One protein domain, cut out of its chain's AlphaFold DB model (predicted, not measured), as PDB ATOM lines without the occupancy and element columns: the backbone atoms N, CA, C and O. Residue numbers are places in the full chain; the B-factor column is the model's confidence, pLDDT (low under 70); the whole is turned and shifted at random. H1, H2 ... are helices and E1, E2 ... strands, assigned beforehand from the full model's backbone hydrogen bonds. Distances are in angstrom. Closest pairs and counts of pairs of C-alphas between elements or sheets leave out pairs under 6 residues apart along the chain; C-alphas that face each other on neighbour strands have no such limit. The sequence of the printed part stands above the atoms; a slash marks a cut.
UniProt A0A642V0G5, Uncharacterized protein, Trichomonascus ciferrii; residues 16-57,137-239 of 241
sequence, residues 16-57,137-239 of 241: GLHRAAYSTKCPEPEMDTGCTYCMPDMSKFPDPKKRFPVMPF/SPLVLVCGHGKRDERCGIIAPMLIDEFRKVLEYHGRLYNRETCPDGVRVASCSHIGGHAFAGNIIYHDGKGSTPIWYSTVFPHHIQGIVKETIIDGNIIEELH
ATOM      1  N   GLY A  16       0.496  39.275  54.245       41.56
ATOM      2  CA  GLY A  16       0.336  39.693  52.866       41.56
ATOM      3  C   GLY A  16       1.327  38.969  51.975       41.56
ATOM      4  O   GLY A  16       2.484  38.793  52.357       41.56
ATOM      5  N   LEU A  17       0.884  38.574  50.780       47.59
ATOM      6  CA  LEU A  17       1.849  38.346  49.716       47.59
ATOM      7  C   LEU A  17       2.671  39.626  49.634       47.59
ATOM      8  O   LEU A  17       2.122  40.685  49.325       47.59
ATOM      9  N   HIS A  18       3.949  39.560  49.992       44.25
ATOM     10  CA  HIS A  18       4.872  40.665  49.808       44.25
ATOM     11  C   HIS A  18       4.814  41.076  48.334       44.25
ATOM     12  O   HIS A  18       5.425  40.411  47.516       44.25
ATOM     13  N   ARG A  19       4.026  42.112  47.997       52.09
ATOM     14  CA  ARG A  19       3.898  42.725  46.662       52.09
ATOM     15  C   ARG A  19       4.111  41.749  45.490       52.09
ATOM     16  O   ARG A  19       4.911  42.050  44.610       52.09
ATOM     17  N   ALA A  20       3.436  40.599  45.467       59.31
ATOM     18  CA  ALA A  20       3.553  39.723  44.308       59.31
ATOM     19  C   ALA A  20       2.985  40.472  43.104       59.31
ATOM     20  O   ALA A  20       1.810  40.860  43.108       59.31
ATOM     21  N   ALA A  21       3.834  40.741  42.116       77.06
ATOM     22  CA  ALA A  21       3.351  41.235  40.845       77.06
ATOM     23  C   ALA A  21       2.544  40.114  40.182       77.06
ATOM     24  O   ALA A  21       2.768  38.924  40.421       77.06
ATOM     25  N   TYR A  22       1.561  40.504  39.384       77.94
ATOM     26  CA  TYR A  22       0.780  39.559  38.606       77.94
ATOM     27  C   TYR A  22       1.306  39.573  37.177       77.94
ATOM     28  O   TYR A  22       1.321  40.630  36.543       77.94
ATOM     29  N   SER A  23       1.702  38.409  36.671       83.69
ATOM     30  CA  SER A  23       1.772  38.198  35.231       83.69
ATOM     31  C   SER A  23       0.384  37.807  34.747       83.69
ATOM     32  O   SER A  23      -0.258  36.921  35.315       83.69
ATOM     33  N   THR A  24      -0.106  38.460  33.698       83.19
ATOM     34  CA  THR A  24      -1.436  38.166  33.150       83.19
ATOM     35  C   THR A  24      -1.488  36.798  32.474       83.19
ATOM     36  O   THR A  24      -2.530  36.148  32.515       83.19
ATOM     37  N   LYS A  25      -0.367  36.354  31.893       91.50
ATOM     38  CA  LYS A  25      -0.230  35.074  31.194       91.50
ATOM     39  C   LYS A  25       1.011  34.315  31.641       91.50
ATOM     40  O   LYS A  25       2.019  34.914  32.022       91.50
ATOM     41  N   CYS A  26       0.943  32.995  31.572       92.81
ATOM     42  CA  CYS A  26       2.094  32.130  31.711       92.81
ATOM     43  C   CYS A  26       3.024  32.374  30.514       92.81
ATOM     44  O   CYS A  26       2.553  32.357  29.374       92.81
ATOM     45  N   PRO A  27       4.323  32.630  30.734       94.06
ATOM     46  CA  PRO A  27       5.264  32.722  29.631       94.06
ATOM     47  C   PRO A  27       5.406  31.363  28.935       94.06
ATOM     48  O   PRO A  27       5.237  30.309  29.556       94.06
ATOM     49  N   GLU A  28       5.732  31.414  27.644       94.50
ATOM     50  CA  GLU A  28       6.027  30.224  26.847       94.50
ATOM     51  C   GLU A  28       7.295  29.514  27.362       94.50
ATOM     52  O   GLU A  28       8.210  30.183  27.856       94.50
ATOM     53  N   PRO A  29       7.379  28.179  27.229       94.75
ATOM     54  CA  PRO A  29       8.591  27.427  27.530       94.75
ATOM     55  C   PRO A  29       9.820  27.939  26.769       94.75
ATOM     56  O   PRO A  29       9.752  28.229  25.575       94.75
ATOM     57  N   GLU A  30      10.966  27.979  27.446       93.06
ATOM     58  CA  GLU A  30      12.266  28.324  26.856       93.06
ATOM     59  C   GLU A  30      13.023  27.079  26.362       93.06
ATOM     60  O   GLU A  30      13.927  27.182  25.533       93.06
ATOM     61  N   MET A  31      12.656  25.896  26.860       92.12
ATOM     62  CA  MET A  31      13.272  24.618  26.498       92.12
ATOM     63  C   MET A  31      12.234  23.506  26.357       92.12
ATOM     64  O   MET A  31      11.150  23.591  26.923       92.12
ATOM     65  N   ASP A  32      12.579  22.440  25.637       93.31
ATOM     66  CA  ASP A  32      11.795  21.203  25.616       93.31
ATOM     67  C   ASP A  32      12.508  20.124  26.438       93.31
ATOM     68  O   ASP A  32      13.644  19.737  26.158       93.31
ATOM     69  N   THR A  33      11.837  19.636  27.474       93.19
ATOM     70  CA  THR A  33      12.293  18.560  28.370       93.19
ATOM     71  C   THR A  33      11.948  17.152  27.848       93.19
ATOM     72  O   THR A  33      12.097  16.151  28.571       93.19
ATOM     73  N   GLY A  34      11.385  17.080  26.639       91.69
ATOM     74  CA  GLY A  34      10.780  15.903  26.025       91.69
ATOM     75  C   GLY A  34       9.308  15.698  26.397       91.69
ATOM     76  O   GLY A  34       8.626  14.926  25.726       91.69
ATOM     77  N   CYS A  35       8.804  16.360  27.448       87.50
ATOM     78  CA  CYS A  35       7.388  16.306  27.824       87.50
ATOM     79  C   CYS A  35       6.759  17.685  28.047       87.50
ATOM     80  O   CYS A  35       5.589  17.766  28.418       87.50
ATOM     81  N   THR A  36       7.483  18.764  27.737       91.62
ATOM     82  CA  THR A  36       6.990  20.144  27.817       91.62
ATOM     83  C   THR A  36       5.684  20.333  27.041       91.62
ATOM     84  O   THR A  36       4.784  21.025  27.503       91.62
ATOM     85  N   TYR A  37       5.518  19.647  25.909       92.56
ATOM     86  CA  TYR A  37       4.295  19.704  25.097       92.56
ATOM     87  C   TYR A  37       3.457  18.418  25.151       92.56
ATOM     88  O   TYR A  37       2.552  18.236  24.337       92.56
ATOM     89  N   CYS A  38       3.727  17.519  26.104       90.50
ATOM     90  CA  CYS A  38       2.863  16.368  26.344       90.50
ATOM     91  C   CYS A  38       1.447  16.843  26.665       90.50
ATOM     92  O   CYS A  38       1.237  17.636  27.585       90.50
ATOM     93  N   MET A  39       0.470  16.285  25.963       87.25
ATOM     94  CA  MET A  39      -0.935  16.513  26.254       87.25
ATOM     95  C   MET A  39      -1.616  15.174  26.528       87.25
ATOM     96  O   MET A  39      -1.400  14.212  25.785       87.25
ATOM     97  N   PRO A  40      -2.430  15.077  27.591       86.44
ATOM     98  CA  PRO A  40      -3.284  13.920  27.774       86.44
ATOM     99  C   PRO A  40      -4.376  13.899  26.697       86.44
ATOM    100  O   PRO A  40      -4.580  14.872  25.972       86.44
ATOM    101  N   ASP A  41      -5.119  12.797  26.617       86.50
ATOM    102  CA  ASP A  41      -6.315  12.734  25.778       86.50
ATOM    103  C   ASP A  41      -7.334  13.800  26.219       86.50
ATOM    104  O   ASP A  41      -8.036  13.650  27.223       86.50
ATOM    105  N   MET A  42      -7.407  14.884  25.445       83.19
ATOM    106  CA  MET A  42      -8.232  16.051  25.745       83.19
ATOM    107  C   MET A  42      -9.731  15.760  25.664       83.19
ATOM    108  O   MET A  42     -10.515  16.519  26.232       83.19
ATOM    109  N   SER A  43     -10.152  14.637  25.069       82.50
ATOM    110  CA  SER A  43     -11.557  14.207  25.130       82.50
ATOM    111  C   SER A  43     -12.022  13.960  26.572       82.50
ATOM    112  O   SER A  43     -13.198  14.146  26.894       82.50
ATOM    113  N   LYS A  44     -11.084  13.632  27.472       78.12
ATOM    114  CA  LYS A  44     -11.329  13.472  28.910       78.12
ATOM    115  C   LYS A  44     -11.274  14.789  29.686       78.12
ATOM    116  O   LYS A  44     -11.611  14.793  30.865       78.12
ATOM    117  N   PHE A  45     -10.878  15.902  29.064       76.25
ATOM    118  CA  PHE A  45     -10.698  17.218  29.693       76.25
ATOM    119  C   PHE A  45     -11.629  18.264  29.055       76.25
ATOM    120  O   PHE A  45     -11.154  19.212  28.433       76.25
ATOM    121  N   PRO A  46     -12.961  18.121  29.187       67.19
ATOM    122  CA  PRO A  46     -13.890  19.073  28.592       67.19
ATOM    123  C   PRO A  46     -13.798  20.446  29.266       67.19
ATOM    124  O   PRO A  46     -13.607  20.530  30.485       67.19
ATOM    125  N   ASP A  47     -14.031  21.506  28.486       64.81
ATOM    126  CA  ASP A  47     -14.147  22.868  29.004       64.81
ATOM    127  C   ASP A  47     -15.220  22.933  30.101       64.81
ATOM    128  O   ASP A  47     -16.384  22.558  29.886       64.81
ATOM    129  N   PRO A  48     -14.875  23.398  31.308       60.09
ATOM    130  CA  PRO A  48     -15.825  23.410  32.398       60.09
ATOM    131  C   PRO A  48     -16.857  24.511  32.195       60.09
ATOM    132  O   PRO A  48     -16.565  25.704  32.181       60.09
ATOM    133  N   LYS A  49     -18.119  24.087  32.144       53.31
ATOM    134  CA  LYS A  49     -19.284  24.973  32.007       53.31
ATOM    135  C   LYS A  49     -19.552  25.837  33.252       53.31
ATOM    136  O   LYS A  49     -20.371  26.749  33.179       53.31
ATOM    137  N   LYS A  50     -18.923  25.548  34.403       53.09
ATOM    138  CA  LYS A  50     -19.086  26.280  35.675       53.09
ATOM    139  C   LYS A  50     -17.789  26.293  36.490       53.09
ATOM    140  O   LYS A  50     -17.172  25.248  36.685       53.09
ATOM    141  N   ARG A  51     -17.419  27.462  37.027       55.72
ATOM    142  CA  ARG A  51     -16.377  27.603  38.058       55.72
ATOM    143  C   ARG A  51     -16.985  27.229  39.416       55.72
ATOM    144  O   ARG A  51     -17.987  27.820  39.809       55.72
ATOM    145  N   PHE A  52     -16.426  26.237  40.111       53.28
ATOM    146  CA  PHE A  52     -16.835  25.919  41.486       53.28
ATOM    147  C   PHE A  52     -16.136  26.848  42.487       53.28
ATOM    148  O   PHE A  52     -15.011  27.279  42.216       53.28
ATOM    149  N   PRO A  53     -16.772  27.148  43.636       48.22
ATOM    150  CA  PRO A  53     -16.156  27.956  44.679       48.22
ATOM    151  C   PRO A  53     -14.838  27.330  45.149       48.22
ATOM    152  O   PRO A  53     -14.724  26.111  45.313       48.22
ATOM    153  N   VAL A  54     -13.829  28.180  45.325       51.94
ATOM    154  CA  VAL A  54     -12.506  27.796  45.818       51.94
ATOM    155  C   VAL A  54     -12.618  27.431  47.301       51.94
ATOM    156  O   VAL A  54     -13.433  27.996  48.031       51.94
ATOM    157  N   MET A  55     -11.847  26.431  47.741       51.75
ATOM    158  CA  MET A  55     -11.725  26.114  49.167       51.75
ATOM    159  C   MET A  55     -11.276  27.384  49.910       51.75
ATOM    160  O   MET A  55     -10.368  28.056  49.427       51.75
ATOM    161  N   PRO A  56     -11.881  27.740  51.055       50.78
ATOM    162  CA  PRO A  56     -11.551  28.987  51.734       50.78
ATOM    163  C   PRO A  56     -10.062  29.051  52.115       50.78
ATOM    164  O   PRO A  56      -9.532  28.154  52.775       50.78
ATOM    165  N   PHE A  57      -9.417  30.162  51.738       52.91
ATOM    166  CA  PHE A  57      -7.988  30.485  51.901       52.91
ATOM    167  C   PHE A  57      -7.463  30.500  53.349       52.91
ATOM    168  O   PHE A  57      -6.275  30.705  53.573       52.91
ATOM    169  N   SER A 137      12.217  24.583  53.311       85.94
ATOM    170  CA  SER A 137      12.178  24.092  51.935       85.94
ATOM    171  C   SER A 137      10.773  24.277  51.332       85.94
ATOM    172  O   SER A 137       9.802  23.760  51.899       85.94
ATOM    173  N   PRO A 138      10.643  24.981  50.190       91.69
ATOM    174  CA  PRO A 138       9.372  25.134  49.493       91.69
ATOM    175  C   PRO A 138       8.806  23.787  49.020       91.69
ATOM    176  O   PRO A 138       9.544  22.825  48.782       91.69
ATOM    177  N   LEU A 139       7.491  23.717  48.822       92.31
ATOM    178  CA  LEU A 139       6.792  22.492  48.436       92.31
ATOM    179  C   LEU A 139       5.746  22.758  47.351       92.31
ATOM    180  O   LEU A 139       4.832  23.556  47.529       92.31
ATOM    181  N   VAL A 140       5.850  22.005  46.260       94.88
ATOM    182  CA  VAL A 140       4.840  21.879  45.210       94.88
ATOM    183  C   VAL A 140       4.066  20.579  45.424       94.88
ATOM    184  O   VAL A 140       4.636  19.483  45.409       94.88
ATOM    185  N   LEU A 141       2.751  20.697  45.598       91.88
ATOM    186  CA  LEU A 141       1.815  19.579  45.656       91.88
ATOM    187  C   LEU A 141       0.994  19.517  44.372       91.88
ATOM    188  O   LEU A 141       0.337  20.490  44.010       91.88
ATOM    189  N   VAL A 142       0.996  18.359  43.714       91.94
ATOM    190  CA  VAL A 142       0.249  18.106  42.475       91.94
ATOM    191  C   VAL A 142      -0.865  17.099  42.744       91.94
ATOM    192  O   VAL A 142      -0.604  15.977  43.184       91.94
ATOM    193  N   CYS A 143      -2.114  17.459  42.446       88.19
ATOM    194  CA  CYS A 143      -3.256  16.552  42.601       88.19
ATOM    195  C   CYS A 143      -3.128  15.337  41.679       88.19
ATOM    196  O   CYS A 143      -3.293  15.489  40.473       88.19
ATOM    197  N   GLY A 144      -2.914  14.137  42.227       85.81
ATOM    198  CA  GLY A 144      -2.767  12.899  41.445       85.81
ATOM    199  C   GLY A 144      -3.900  11.887  41.604       85.81
ATOM    200  O   GLY A 144      -3.741  10.720  41.254       85.81
ATOM    201  N   HIS A 145      -5.035  12.277  42.189       79.50
ATOM    202  CA  HIS A 145      -6.058  11.314  42.598       79.50
ATOM    203  C   HIS A 145      -6.935  10.818  41.430       79.50
ATOM    204  O   HIS A 145      -8.001  11.372  41.180       79.50
ATOM    205  N   GLY A 146      -6.542   9.707  40.801       76.81
ATOM    206  CA  GLY A 146      -7.252   9.125  39.652       76.81
ATOM    207  C   GLY A 146      -8.655   8.561  39.927       76.81
ATOM    208  O   GLY A 146      -9.520   8.662  39.069       76.81
ATOM    209  N   LYS A 147      -8.940   8.011  41.119       75.12
ATOM    210  CA  LYS A 147     -10.283   7.465  41.426       75.12
ATOM    211  C   LYS A 147     -11.349   8.550  41.573       75.12
ATOM    212  O   LYS A 147     -12.516   8.310  41.281       75.12
ATOM    213  N   ARG A 148     -10.966   9.726  42.083       72.44
ATOM    214  CA  ARG A 148     -11.891  10.850  42.272       72.44
ATOM    215  C   ARG A 148     -11.947  11.764  41.056       72.44
ATOM    216  O   ARG A 148     -13.014  12.292  40.762       72.44
ATOM    217  N   ASP A 149     -10.812  11.957  40.398       76.31
ATOM    218  CA  ASP A 149     -10.708  12.696  39.150       76.31
ATOM    219  C   ASP A 149      -9.649  12.028  38.262       76.31
ATOM    220  O   ASP A 149      -8.447  12.254  38.425       76.31
ATOM    221  N   GLU A 150     -10.099  11.186  37.327       84.44
ATOM    222  CA  GLU A 150      -9.229  10.439  36.406       84.44
ATOM    223  C   GLU A 150      -8.247  11.373  35.692       84.44
ATOM    224  O   GLU A 150      -7.068  11.056  35.555       84.44
ATOM    225  N   ARG A 151      -8.700  12.581  35.345       86.56
ATOM    226  CA  ARG A 151      -7.898  13.615  34.685       86.56
ATOM    227  C   ARG A 151      -6.686  14.015  35.523       86.56
ATOM    228  O   ARG A 151      -5.586  14.137  34.995       86.56
ATOM    229  N   CYS A 152      -6.864  14.175  36.839       86.00
ATOM    230  CA  CYS A 152      -5.761  14.434  37.769       86.00
ATOM    231  C   CYS A 152      -4.799  13.238  37.850       86.00
ATOM    232  O   CYS A 152      -3.588  13.433  37.887       86.00
ATOM    233  N   GLY A 153      -5.325  12.010  37.836       87.31
ATOM    234  CA  GLY A 153      -4.503  10.795  37.782       87.31
ATOM    235  C   GLY A 153      -3.656  10.688  36.510       87.31
ATOM    236  O   GLY A 153      -2.510  10.254  36.585       87.31
ATOM    237  N   ILE A 154      -4.194  11.125  35.367       89.75
ATOM    238  CA  ILE A 154      -3.498  11.124  34.074       89.75
ATOM    239  C   ILE A 154      -2.428  12.222  34.017       89.75
ATOM    240  O   ILE A 154      -1.301  11.955  33.605       89.75
ATOM    241  N   ILE A 155      -2.767  13.456  34.406       91.56
ATOM    242  CA  ILE A 155      -1.887  14.614  34.184       91.56
ATOM    243  C   ILE A 155      -0.785  14.745  35.241       91.56
ATOM    244  O   ILE A 155       0.301  15.233  34.939       91.56
ATOM    245  N   ALA A 156      -1.016  14.297  36.481       92.25
ATOM    246  CA  ALA A 156      -0.068  14.521  37.573       92.25
ATOM    247  C   ALA A 156       1.336  13.938  37.344       92.25
ATOM    248  O   ALA A 156       2.292  14.649  37.651       92.25
ATOM    249  N   PRO A 157       1.513  12.711  36.809       93.38
ATOM    250  CA  PRO A 157       2.842  12.198  36.489       93.38
ATOM    251  C   PRO A 157       3.605  13.103  35.514       93.38
ATOM    252  O   PRO A 157       4.785  13.352  35.738       93.38
ATOM    253  N   MET A 158       2.920  13.648  34.499       95.25
ATOM    254  CA  MET A 158       3.518  14.563  33.519       95.25
ATOM    255  C   MET A 158       3.967  15.867  34.185       95.25
ATOM    256  O   MET A 158       5.100  16.297  34.004       95.25
ATOM    257  N   LEU A 159       3.106  16.464  35.019       96.38
ATOM    258  CA  LEU A 159       3.434  17.703  35.733       96.38
ATOM    259  C   LEU A 159       4.592  17.509  36.719       96.38
ATOM    260  O   LEU A 159       5.454  18.373  36.828       96.38
ATOM    261  N   ILE A 160       4.616  16.392  37.453       96.12
ATOM    262  CA  ILE A 160       5.672  16.103  38.436       96.12
ATOM    263  C   ILE A 160       7.021  15.892  37.747       96.12
ATOM    264  O   ILE A 160       8.026  16.393  38.249       96.12
ATOM    265  N   ASP A 161       7.048  15.143  36.643       96.44
ATOM    266  CA  ASP A 161       8.267  14.933  35.857       96.44
ATOM    267  C   ASP A 161       8.802  16.263  35.313       96.44
ATOM    268  O   ASP A 161       9.967  16.598  35.537       96.44
ATOM    269  N   GLU A 162       7.922  17.071  34.718       97.81
ATOM    270  CA  GLU A 162       8.282  18.384  34.185       97.81
ATOM    271  C   GLU A 162       8.811  19.319  35.277       97.81
ATOM    272  O   GLU A 162       9.875  19.918  35.122       97.81
ATOM    273  N   PHE A 163       8.135  19.393  36.432       98.19
ATOM    274  CA  PHE A 163       8.610  20.199  37.558       98.19
ATOM    275  C   PHE A 163      10.009  19.788  37.994       98.19
ATOM    276  O   PHE A 163      10.843  20.655  38.239       98.19
ATOM    277  N   ARG A 164      10.277  18.482  38.108       97.69
ATOM    278  CA  ARG A 164      11.589  17.990  38.542       97.69
ATOM    279  C   ARG A 164      12.685  18.409  37.573       97.69
ATOM    280  O   ARG A 164      13.671  18.973  38.032       97.69
ATOM    281  N   LYS A 165      12.482  18.207  36.269       97.50
ATOM    282  CA  LYS A 165      13.462  18.569  35.233       97.50
ATOM    283  C   LYS A 165      13.727  20.071  35.190       97.50
ATOM    284  O   LYS A 165      14.880  20.492  35.185       97.50
ATOM    285  N   VAL A 166      12.673  20.887  35.211       97.88
ATOM    286  CA  VAL A 166      12.803  22.350  35.160       97.88
ATOM    287  C   VAL A 166      13.453  22.888  36.440       97.88
ATOM    288  O   VAL A 166      14.354  23.722  36.379       97.88
ATOM    289  N   LEU A 167      13.058  22.393  37.617       98.00
ATOM    290  CA  LEU A 167      13.688  22.792  38.878       98.00
ATOM    291  C   LEU A 167      15.153  22.350  38.955       98.00
ATOM    292  O   LEU A 167      15.972  23.088  39.497       98.00
ATOM    293  N   GLU A 168      15.490  21.168  38.440       97.00
ATOM    294  CA  GLU A 168      16.869  20.681  38.369       97.00
ATOM    295  C   GLU A 168      17.718  21.565  37.452       97.00
ATOM    296  O   GLU A 168      18.788  22.006  37.866       97.00
ATOM    297  N   TYR A 169      17.197  21.921  36.273       95.81
ATOM    298  CA  TYR A 169      17.842  22.848  35.339       95.81
ATOM    299  C   TYR A 169      18.177  24.203  35.985       95.81
ATOM    300  O   TYR A 169      19.270  24.732  35.796       95.81
ATOM    301  N   HIS A 170      17.281  24.738  36.821       96.25
ATOM    302  CA  HIS A 170      17.521  25.984  37.556       96.25
ATOM    303  C   HIS A 170      18.317  25.808  38.866       96.25
ATOM    304  O   HIS A 170      18.502  26.781  39.599       96.25
ATOM    305  N   GLY A 171      18.762  24.594  39.215       96.50
ATOM    306  CA  GLY A 171      19.460  24.323  40.481       96.50
ATOM    307  C   GLY A 171      18.581  24.518  41.726       96.50
ATOM    308  O   GLY A 171      19.081  24.782  42.821       96.50
ATOM    309  N   ARG A 172      17.257  24.433  41.566       97.06
ATOM    310  CA  ARG A 172      16.252  24.664  42.617       97.06
ATOM    311  C   ARG A 172      15.569  23.387  43.085       97.06
ATOM    312  O   ARG A 172      14.793  23.468  44.029       97.06
ATOM    313  N   LEU A 173      15.805  22.231  42.466       97.38
ATOM    314  CA  LEU A 173      15.216  20.971  42.927       97.38
ATOM    315  C   LEU A 173      15.797  20.580  44.290       97.38
ATOM    316  O   LEU A 173      17.012  20.569  44.473       97.38
ATOM    317  N   TYR A 174      14.930  20.233  45.243       94.44
ATOM    318  CA  TYR A 174      15.365  19.775  46.559       94.44
ATOM    319  C   TYR A 174      16.277  18.549  46.458       94.44
ATOM    320  O   TYR A 174      15.892  17.504  45.930       94.44
ATOM    321  N   ASN A 175      17.445  18.654  47.085       92.62
ATOM    322  CA  ASN A 175      18.353  17.547  47.329       92.62
ATOM    323  C   ASN A 175      18.947  17.711  48.728       92.62
ATOM    324  O   ASN A 175      19.425  18.782  49.077       92.62
ATOM    325  N   ARG A 176      18.940  16.652  49.540       88.94
ATOM    326  CA  ARG A 176      19.378  16.736  50.941       88.94
ATOM    327  C   ARG A 176      20.824  17.223  51.103       88.94
ATOM    328  O   ARG A 176      21.122  17.864  52.103       88.94
ATOM    329  N   GLU A 177      21.695  16.885  50.161       91.50
ATOM    330  CA  GLU A 177      23.133  17.145  50.233       91.50
ATOM    331  C   GLU A 177      23.515  18.397  49.447       91.50
ATOM    332  O   GLU A 177      24.281  19.219  49.940       91.50
ATOM    333  N   THR A 178      22.964  18.567  48.242       93.88
ATOM    334  CA  THR A 178      23.389  19.633  47.321       93.88
ATOM    335  C   THR A 178      22.467  20.850  47.300       93.88
ATOM    336  O   THR A 178      22.911  21.933  46.933       93.88
ATOM    337  N   CYS A 179      21.195  20.707  47.690       92.88
ATOM    338  CA  CYS A 179      20.212  21.795  47.686       92.88
ATOM    339  C   CYS A 179      19.127  21.577  48.767       92.88
ATOM    340  O   CYS A 179      17.962  21.310  48.442       92.88
ATOM    341  N   PRO A 180      19.491  21.621  50.067       89.31
ATOM    342  CA  PRO A 180      18.574  21.294  51.166       89.31
ATOM    343  C   PRO A 180      17.410  22.288  51.303       89.31
ATOM    344  O   PRO A 180      16.347  21.923  51.803       89.31
ATOM    345  N   ASP A 181      17.579  23.508  50.790       89.94
ATOM    346  CA  ASP A 181      16.535  24.539  50.724       89.94
ATOM    347  C   ASP A 181      15.802  24.564  49.372       89.94
ATOM    348  O   ASP A 181      15.003  25.463  49.100       89.94
ATOM    349  N   GLY A 182      16.071  23.588  48.501       94.31
ATOM    350  CA  GLY A 182      15.402  23.459  47.213       94.31
ATOM    351  C   GLY A 182      13.917  23.120  47.350       94.31
ATOM    352  O   GLY A 182      13.406  22.787  48.422       94.31
ATOM    353  N   VAL A 183      13.216  23.183  46.228       95.69
ATOM    354  CA  VAL A 183      11.784  22.938  46.101       95.69
ATOM    355  C   VAL A 183      11.514  21.442  46.040       95.69
ATOM    356  O   VAL A 183      12.035  20.719  45.187       95.69
ATOM    357  N   ARG A 184      10.657  20.963  46.939       93.62
ATOM    358  CA  ARG A 184      10.147  19.592  46.929       93.62
ATOM    359  C   ARG A 184       8.948  19.500  45.997       93.62
ATOM    360  O   ARG A 184       8.103  20.386  45.986       93.62
ATOM    361  N   VAL A 185       8.830  18.389  45.276       94.25
ATOM    362  CA  VAL A 185       7.691  18.121  44.387       94.25
ATOM    363  C   VAL A 185       7.065  16.793  44.778       94.25
ATOM    364  O   VAL A 185       7.747  15.761  44.797       94.25
ATOM    365  N   ALA A 186       5.771  16.800  45.090       90.25
ATOM    366  CA  ALA A 186       5.061  15.599  45.504       90.25
ATOM    367  C   ALA A 186       3.648  15.518  44.922       90.25
ATOM    368  O   ALA A 186       2.922  16.503  44.830       90.25
ATOM    369  N   SER A 187       3.228  14.295  44.600       88.44
ATOM    370  CA  SER A 187       1.819  14.003  44.343       88.44
ATOM    371  C   SER A 187       1.023  14.059  45.648       88.44
ATOM    372  O   SER A 187       1.488  13.567  46.689       88.44
ATOM    373  N   CYS A 188      -0.187  14.612  45.601       82.94
ATOM    374  CA  CYS A 188      -1.104  14.664  46.728       82.94
ATOM    375  C   CYS A 188      -2.475  14.039  46.446       82.94
ATOM    376  O   CYS A 188      -2.864  13.803  45.296       82.94
ATOM    377  N   SER A 189      -3.216  13.787  47.530       75.94
ATOM    378  CA  SER A 189      -4.642  13.473  47.483       75.94
ATOM    379  C   SER A 189      -5.436  14.588  46.798       75.94
ATOM    380  O   SER A 189      -4.924  15.660  46.483       75.94
ATOM    381  N   HIS A 190      -6.713  14.319  46.545       73.50
ATOM    382  CA  HIS A 190      -7.561  15.239  45.805       73.50
ATOM    383  C   HIS A 190      -7.652  16.631  46.464       73.50
ATOM    384  O   HIS A 190      -8.072  16.739  47.614       73.50
ATOM    385  N   ILE A 191      -7.293  17.674  45.709       72.50
ATOM    386  CA  ILE A 191      -7.305  19.081  46.133       72.50
ATOM    387  C   ILE A 191      -8.259  19.910  45.254       72.50
ATOM    388  O   ILE A 191      -7.923  20.337  44.152       72.50
ATOM    389  N   GLY A 192      -9.464  20.169  45.773       61.16
ATOM    390  CA  GLY A 192     -10.377  21.212  45.281       61.16
ATOM    391  C   GLY A 192     -11.639  20.743  44.542       61.16
ATOM    392  O   GLY A 192     -11.637  19.755  43.823       61.16
ATOM    393  N   GLY A 193     -12.729  21.508  44.685       57.44
ATOM    394  CA  GLY A 193     -14.015  21.260  44.017       57.44
ATOM    395  C   GLY A 193     -13.891  21.127  42.490       57.44
ATOM    396  O   GLY A 193     -13.273  21.960  41.831       57.44
ATOM    397  N   HIS A 194     -14.466  20.049  41.953       57.06
ATOM    398  CA  HIS A 194     -14.212  19.417  40.646       57.06
ATOM    399  C   HIS A 194     -14.553  20.213  39.364       57.06
ATOM    400  O   HIS A 194     -15.259  19.693  38.504       57.06
ATOM    401  N   ALA A 195     -14.040  21.431  39.156       60.44
ATOM    402  CA  ALA A 195     -14.153  22.081  37.832       60.44
ATOM    403  C   ALA A 195     -12.980  21.711  36.908       60.44
ATOM    404  O   ALA A 195     -13.202  21.328  35.762       60.44
ATOM    405  N   PHE A 196     -11.743  21.756  37.411       67.88
ATOM    406  CA  PHE A 196     -10.528  21.716  36.589       67.88
ATOM    407  C   PHE A 196      -9.537  20.655  37.081       67.88
ATOM    408  O   PHE A 196      -9.383  20.466  38.288       67.88
ATOM    409  N   ALA A 197      -8.861  19.977  36.151       81.25
ATOM    410  CA  ALA A 197      -7.720  19.104  36.430       81.25
ATOM    411  C   ALA A 197      -6.401  19.900  36.398       81.25
ATOM    412  O   ALA A 197      -6.406  21.088  36.082       81.25
ATOM    413  N   GLY A 198      -5.279  19.268  36.756       87.62
ATOM    414  CA  GLY A 198      -3.988  19.965  36.834       87.62
ATOM    415  C   GLY A 198      -3.928  20.949  38.004       87.62
ATOM    416  O   GLY A 198      -3.480  22.080  37.850       87.62
ATOM    417  N   ASN A 199      -4.457  20.546  39.166       88.50
ATOM    418  CA  ASN A 199      -4.425  21.369  40.374       88.50
ATOM    419  C   ASN A 199      -3.052  21.289  41.046       88.50
ATOM    420  O   ASN A 199      -2.551  20.185  41.292       88.50
ATOM    421  N   ILE A 200      -2.503  22.453  41.385       91.25
ATOM    422  CA  ILE A 200      -1.216  22.608  42.062       91.25
ATOM    423  C   ILE A 200      -1.386  23.525  43.271       91.25
ATOM    424  O   ILE A 200      -2.093  24.530  43.199       91.25
ATOM    425  N   ILE A 201      -0.706  23.188  44.364       90.19
ATOM    426  CA  ILE A 201      -0.506  24.078  45.510       90.19
ATOM    427  C   ILE A 201       0.991  24.307  45.662       90.19
ATOM    428  O   ILE A 201       1.759  23.345  45.715       90.19
ATOM    429  N   TYR A 202       1.394  25.568  45.754       92.38
ATOM    430  CA  TYR A 202       2.761  25.958  46.055       92.38
ATOM    431  C   TYR A 202       2.842  26.608  47.436       92.38
ATOM    432  O   TYR A 202       2.172  27.604  47.715       92.38
ATOM    433  N   HIS A 203       3.690  26.034  48.284       89.19
ATOM    434  CA  HIS A 203       4.130  26.607  49.546       89.19
ATOM    435  C   HIS A 203       5.548  27.138  49.387       89.19
ATOM    436  O   HIS A 203       6.447  26.382  49.026       89.19
ATOM    437  N   ASP A 204       5.763  28.404  49.725       87.12
ATOM    438  CA  ASP A 204       7.071  29.053  49.614       87.12
ATOM    439  C   ASP A 204       8.033  28.730  50.769       87.12
ATOM    440  O   ASP A 204       9.188  29.148  50.736       87.12
ATOM    441  N   GLY A 205       7.559  28.017  51.798       82.81
ATOM    442  CA  GLY A 205       8.336  27.683  52.996       82.81
ATOM    443  C   GLY A 205       8.622  28.871  53.926       82.81
ATOM    444  O   GLY A 205       9.343  28.710  54.905       82.81
ATOM    445  N   LYS A 206       8.060  30.058  53.654       80.88
ATOM    446  CA  LYS A 206       8.302  31.308  54.413       80.88
ATOM    447  C   LYS A 206       7.081  31.779  55.202       80.88
ATOM    448  O   LYS A 206       7.069  32.869  55.769       80.88
ATOM    449  N   GLY A 207       6.042  30.958  55.222       75.12
ATOM    450  CA  GLY A 207       4.789  31.238  55.899       75.12
ATOM    451  C   GLY A 207       3.890  32.262  55.226       75.12
ATOM    452  O   GLY A 207       3.060  32.891  55.892       75.12
ATOM    453  N   SER A 208       4.011  32.371  53.905       78.06
ATOM    454  CA  SER A 208       3.047  33.070  53.063       78.06
ATOM    455  C   SER A 208       1.799  32.225  52.817       78.06
ATOM    456  O   SER A 208       1.782  31.001  52.989       78.06
ATOM    457  N   THR A 209       0.732  32.885  52.367       77.94
ATOM    458  CA  THR A 209      -0.443  32.192  51.833       77.94
ATOM    459  C   THR A 209      -0.036  31.296  50.656       77.94
ATOM    460  O   THR A 209       0.639  31.782  49.746       77.94
ATOM    461  N   PRO A 210      -0.433  30.009  50.646       84.44
ATOM    462  CA  PRO A 210      -0.113  29.120  49.537       84.44
ATOM    463  C   PRO A 210      -0.763  29.599  48.239       84.44
ATOM    464  O   PRO A 210      -1.905  30.064  48.243       84.44
ATOM    465  N   ILE A 211      -0.051  29.431  47.127       87.56
ATOM    466  CA  ILE A 211      -0.534  29.783  45.790       87.56
ATOM    467  C   ILE A 211      -1.211  28.560  45.181       87.56
ATOM    468  O   ILE A 211      -0.659  27.460  45.195       87.56
ATOM    469  N   TRP A 212      -2.414  28.755  44.645       88.31
ATOM    470  CA  TRP A 212      -3.217  27.690  44.054       88.31
ATOM    471  C   TRP A 212      -3.359  27.894  42.553       88.31
ATOM    472  O   TRP A 212      -3.920  28.898  42.112       88.31
ATOM    473  N   TYR A 213      -2.934  26.899  41.778       90.12
ATOM    474  CA  TYR A 213      -3.138  26.857  40.335       90.12
ATOM    475  C   TYR A 213      -4.081  25.726  39.923       90.12
ATOM    476  O   TYR A 213      -4.208  24.708  40.608       90.12
ATOM    477  N   SER A 214      -4.766  25.923  38.800       87.62
ATOM    478  CA  SER A 214      -5.600  24.919  38.128       87.62
ATOM    479  C   SER A 214      -5.456  25.019  36.619       87.62
ATOM    480  O   SER A 214      -4.986  26.036  36.118       87.62
ATOM    481  N   THR A 215      -5.910  23.986  35.903       87.62
ATOM    482  CA  THR A 215      -5.821  23.925  34.433       87.62
ATOM    483  C   THR A 215      -4.368  23.931  33.962       87.62
ATOM    484  O   THR A 215      -4.046  24.402  32.877       87.62
ATOM    485  N   VAL A 216      -3.472  23.407  34.799       92.44
ATOM    486  CA  VAL A 216      -2.048  23.367  34.496       92.44
ATOM    487  C   VAL A 216      -1.733  22.143  33.647       92.44
ATOM    488  O   VAL A 216      -2.197  21.035  33.919       92.44
ATOM    489  N   PHE A 217      -0.900  22.374  32.643       94.19
ATOM    490  CA  PHE A 217      -0.367  21.407  31.683       94.19
ATOM    491  C   PHE A 217       1.161  21.536  31.651       94.19
ATOM    492  O   PHE A 217       1.668  22.555  32.126       94.19
ATOM    493  N   PRO A 218       1.899  20.556  31.101       96.38
ATOM    494  CA  PRO A 218       3.361  20.570  31.126       96.38
ATOM    495  C   PRO A 218       4.004  21.871  30.609       96.38
ATOM    496  O   PRO A 218       4.901  22.397  31.259       96.38
ATOM    497  N   HIS A 219       3.472  22.486  29.548       95.94
ATOM    498  CA  HIS A 219       4.033  23.728  28.993       95.94
ATOM    499  C   HIS A 219       3.969  24.920  29.962       95.94
ATOM    500  O   HIS A 219       4.775  25.838  29.882       95.94
ATOM    501  N   HIS A 220       3.057  24.906  30.932       97.12
ATOM    502  CA  HIS A 220       2.963  25.970  31.928       97.12
ATOM    503  C   HIS A 220       4.055  25.885  33.008       97.12
ATOM    504  O   HIS A 220       4.273  26.841  33.752       97.12
ATOM    505  N   ILE A 221       4.717  24.735  33.164       98.00
ATOM    506  CA  ILE A 221       5.586  24.479  34.319       98.00
ATOM    507  C   ILE A 221       6.805  25.398  34.337       98.00
ATOM    508  O   ILE A 221       7.171  25.887  35.404       98.00
ATOM    509  N   GLN A 222       7.400  25.685  33.180       97.69
ATOM    510  CA  GLN A 222       8.534  26.607  33.097       97.69
ATOM    511  C   GLN A 222       8.150  28.015  33.538       97.69
ATOM    512  O   GLN A 222       8.851  28.613  34.356       97.69
ATOM    513  N   GLY A 223       6.984  28.497  33.105       97.12
ATOM    514  CA  GLY A 223       6.460  29.771  33.572       97.12
ATOM    515  C   GLY A 223       6.170  29.783  35.068       97.12
ATOM    516  O   GLY A 223       6.565  30.726  35.746       97.12
ATOM    517  N   ILE A 224       5.575  28.722  35.621       97.88
ATOM    518  CA  ILE A 224       5.343  28.611  37.072       97.88
ATOM    519  C   ILE A 224       6.667  28.629  37.851       97.88
ATOM    520  O   ILE A 224       6.765  29.297  38.882       97.88
ATOM    521  N   VAL A 225       7.691  27.909  37.386       97.69
ATOM    522  CA  VAL A 225       8.997  27.891  38.058       97.69
ATOM    523  C   VAL A 225       9.639  29.278  38.019       97.69
ATOM    524  O   VAL A 225      10.082  29.766  39.058       97.69
ATOM    525  N   LYS A 226       9.649  29.930  36.858       96.25
ATOM    526  CA  LYS A 226      10.254  31.251  36.687       96.25
ATOM    527  C   LYS A 226       9.485  32.331  37.448       96.25
ATOM    528  O   LYS A 226       9.987  32.864  38.432       96.25
ATOM    529  N   GLU A 227       8.233  32.563  37.069       95.50
ATOM    530  CA  GLU A 227       7.423  33.646  37.625       95.50
ATOM    531  C   GLU A 227       7.135  33.420  39.106       95.50
ATOM    532  O   GLU A 227       7.339  34.310  39.921       95.50
ATOM    533  N   THR A 228       6.675  32.232  39.497       95.06
ATOM    534  CA  THR A 228       6.154  32.026  40.855       95.06
ATOM    535  C   THR A 228       7.198  31.565  41.849       95.06
ATOM    536  O   THR A 228       7.249  32.076  42.968       95.06
ATOM    537  N   ILE A 229       8.015  30.586  41.480       95.12
ATOM    538  CA  ILE A 229       8.945  29.968  42.429       95.12
ATOM    539  C   ILE A 229      10.226  30.798  42.571       95.12
ATOM    540  O   ILE A 229      10.749  30.921  43.683       95.12
ATOM    541  N   ILE A 230      10.741  31.346  41.468       93.88
ATOM    542  CA  ILE A 230      11.981  32.129  41.455       93.88
ATOM    543  C   ILE A 230      11.679  33.610  41.705       93.88
ATOM    544  O   ILE A 230      12.232  34.173  42.652       93.88
ATOM    545  N   ASP A 231      10.769  34.204  40.930       92.94
ATOM    546  CA  ASP A 231      10.530  35.653  40.959       92.94
ATOM    547  C   ASP A 231       9.465  36.085  41.987       92.94
ATOM    548  O   ASP A 231       9.424  37.246  42.395       92.94
ATOM    549  N   GLY A 232       8.633  35.155  42.473       91.06
ATOM    550  CA  GLY A 232       7.595  35.427  43.478       91.06
ATOM    551  C   GLY A 232       6.314  36.074  42.932       91.06
ATOM    552  O   GLY A 232       5.487  36.554  43.711       91.06
ATOM    553  N   ASN A 233       6.132  36.076  41.613       92.38
ATOM    554  CA  ASN A 233       4.959  36.581  40.905       92.38
ATOM    555  C   ASN A 233       3.832  35.537  40.826       92.38
ATOM    556  O   ASN A 233       4.056  34.325  40.796       92.38
ATOM    557  N   ILE A 234       2.588  36.002  40.721       91.12
ATOM    558  CA  ILE A 234       1.437  35.129  40.452       91.12
ATOM    559  C   ILE A 234       1.082  35.184  38.967       91.12
ATOM    560  O   ILE A 234       0.931  36.262  38.398       91.12
ATOM    561  N   ILE A 235       0.850  34.021  38.362       93.50
ATOM    562  CA  ILE A 235       0.298  33.897  37.011       93.50
ATOM    563  C   ILE A 235      -1.233  33.933  37.104       93.50
ATOM    564  O   ILE A 235      -1.864  32.968  37.542       93.50
ATOM    565  N   GLU A 236      -1.842  35.052  36.714       89.56
ATOM    566  CA  GLU A 236      -3.269  35.315  36.928       89.56
ATOM    567  C   GLU A 236      -4.181  34.313  36.210       89.56
ATOM    568  O   GLU A 236      -5.173  33.878  36.795       89.56
ATOM    569  N   GLU A 237      -3.847  33.912  34.981       89.06
ATOM    570  CA  GLU A 237      -4.682  32.990  34.200       89.06
ATOM    571  C   GLU A 237      -4.802  31.586  34.818       89.06
ATOM    572  O   GLU A 237      -5.818  30.917  34.628       89.06
ATOM    573  N   LEU A 238      -3.798  31.158  35.593       89.75
ATOM    574  CA  LEU A 238      -3.783  29.862  36.276       89.75
ATOM    575  C   LEU A 238      -4.305  29.965  37.715       89.75
ATOM    576  O   LEU A 238      -4.707  28.954  38.302       89.75
ATOM    577  N   HIS A 239      -4.273  31.168  38.300       87.69
ATOM    578  CA  HIS A 239      -4.542  31.406  39.714       87.69
ATOM    579  C   HIS A 239      -6.006  31.178  40.092       87.69
ATOM    580  O   HIS A 239      -6.937  31.765  39.537       87.69
TER     581      HIS A 239
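This is residues 16 to 57 and 137 to 239 of the 241 residues of an uncharacterized protein of Trichomonascus ciferrii (UniProt A0A642V0G5). Amid little regular structure, a four-stranded sheet has helix H1 over one face; unnamed residues 16 to 57 wind round the outside. The printed part has 145 residues, 48 in named elements, E1 H1 E2 E3 E4 H2; class and sheet, order E2 E1 E3 E4, are mixed. It is compact, radius of gyration of the C-alphas 14.6 A, spanning 41 by 36 by 27 A.

Find E1, residues 139 to 143, at C-alpha 139 (6.792, 22.492, 48.436); then H1, 150 to 169, 29.8 A long, E2, 184 to 188, E3, 200 to 203, E4, 211 to 213, and H2, 220 to 230, ending at C-alpha 230 (11.981, 32.129, 41.455).

H1 is on the sheet, along E1, height 8.7 A. E1 and E2 are parallel, N 140 and O 184 2.8 A apart. H2 touches H1, closest C-alphas Phe 163 and Ile 221, 6.2 A. Within hydrogen-bond range are 14 of 16 O i to N i+4 pairs in H1, every one in H2.

C-alphas 57 and 137 stand 21.2 A apart across the cut. H1 to E2 and E2 to E3 are long links. Residues 46 to 57 are among those under pLDDT 70.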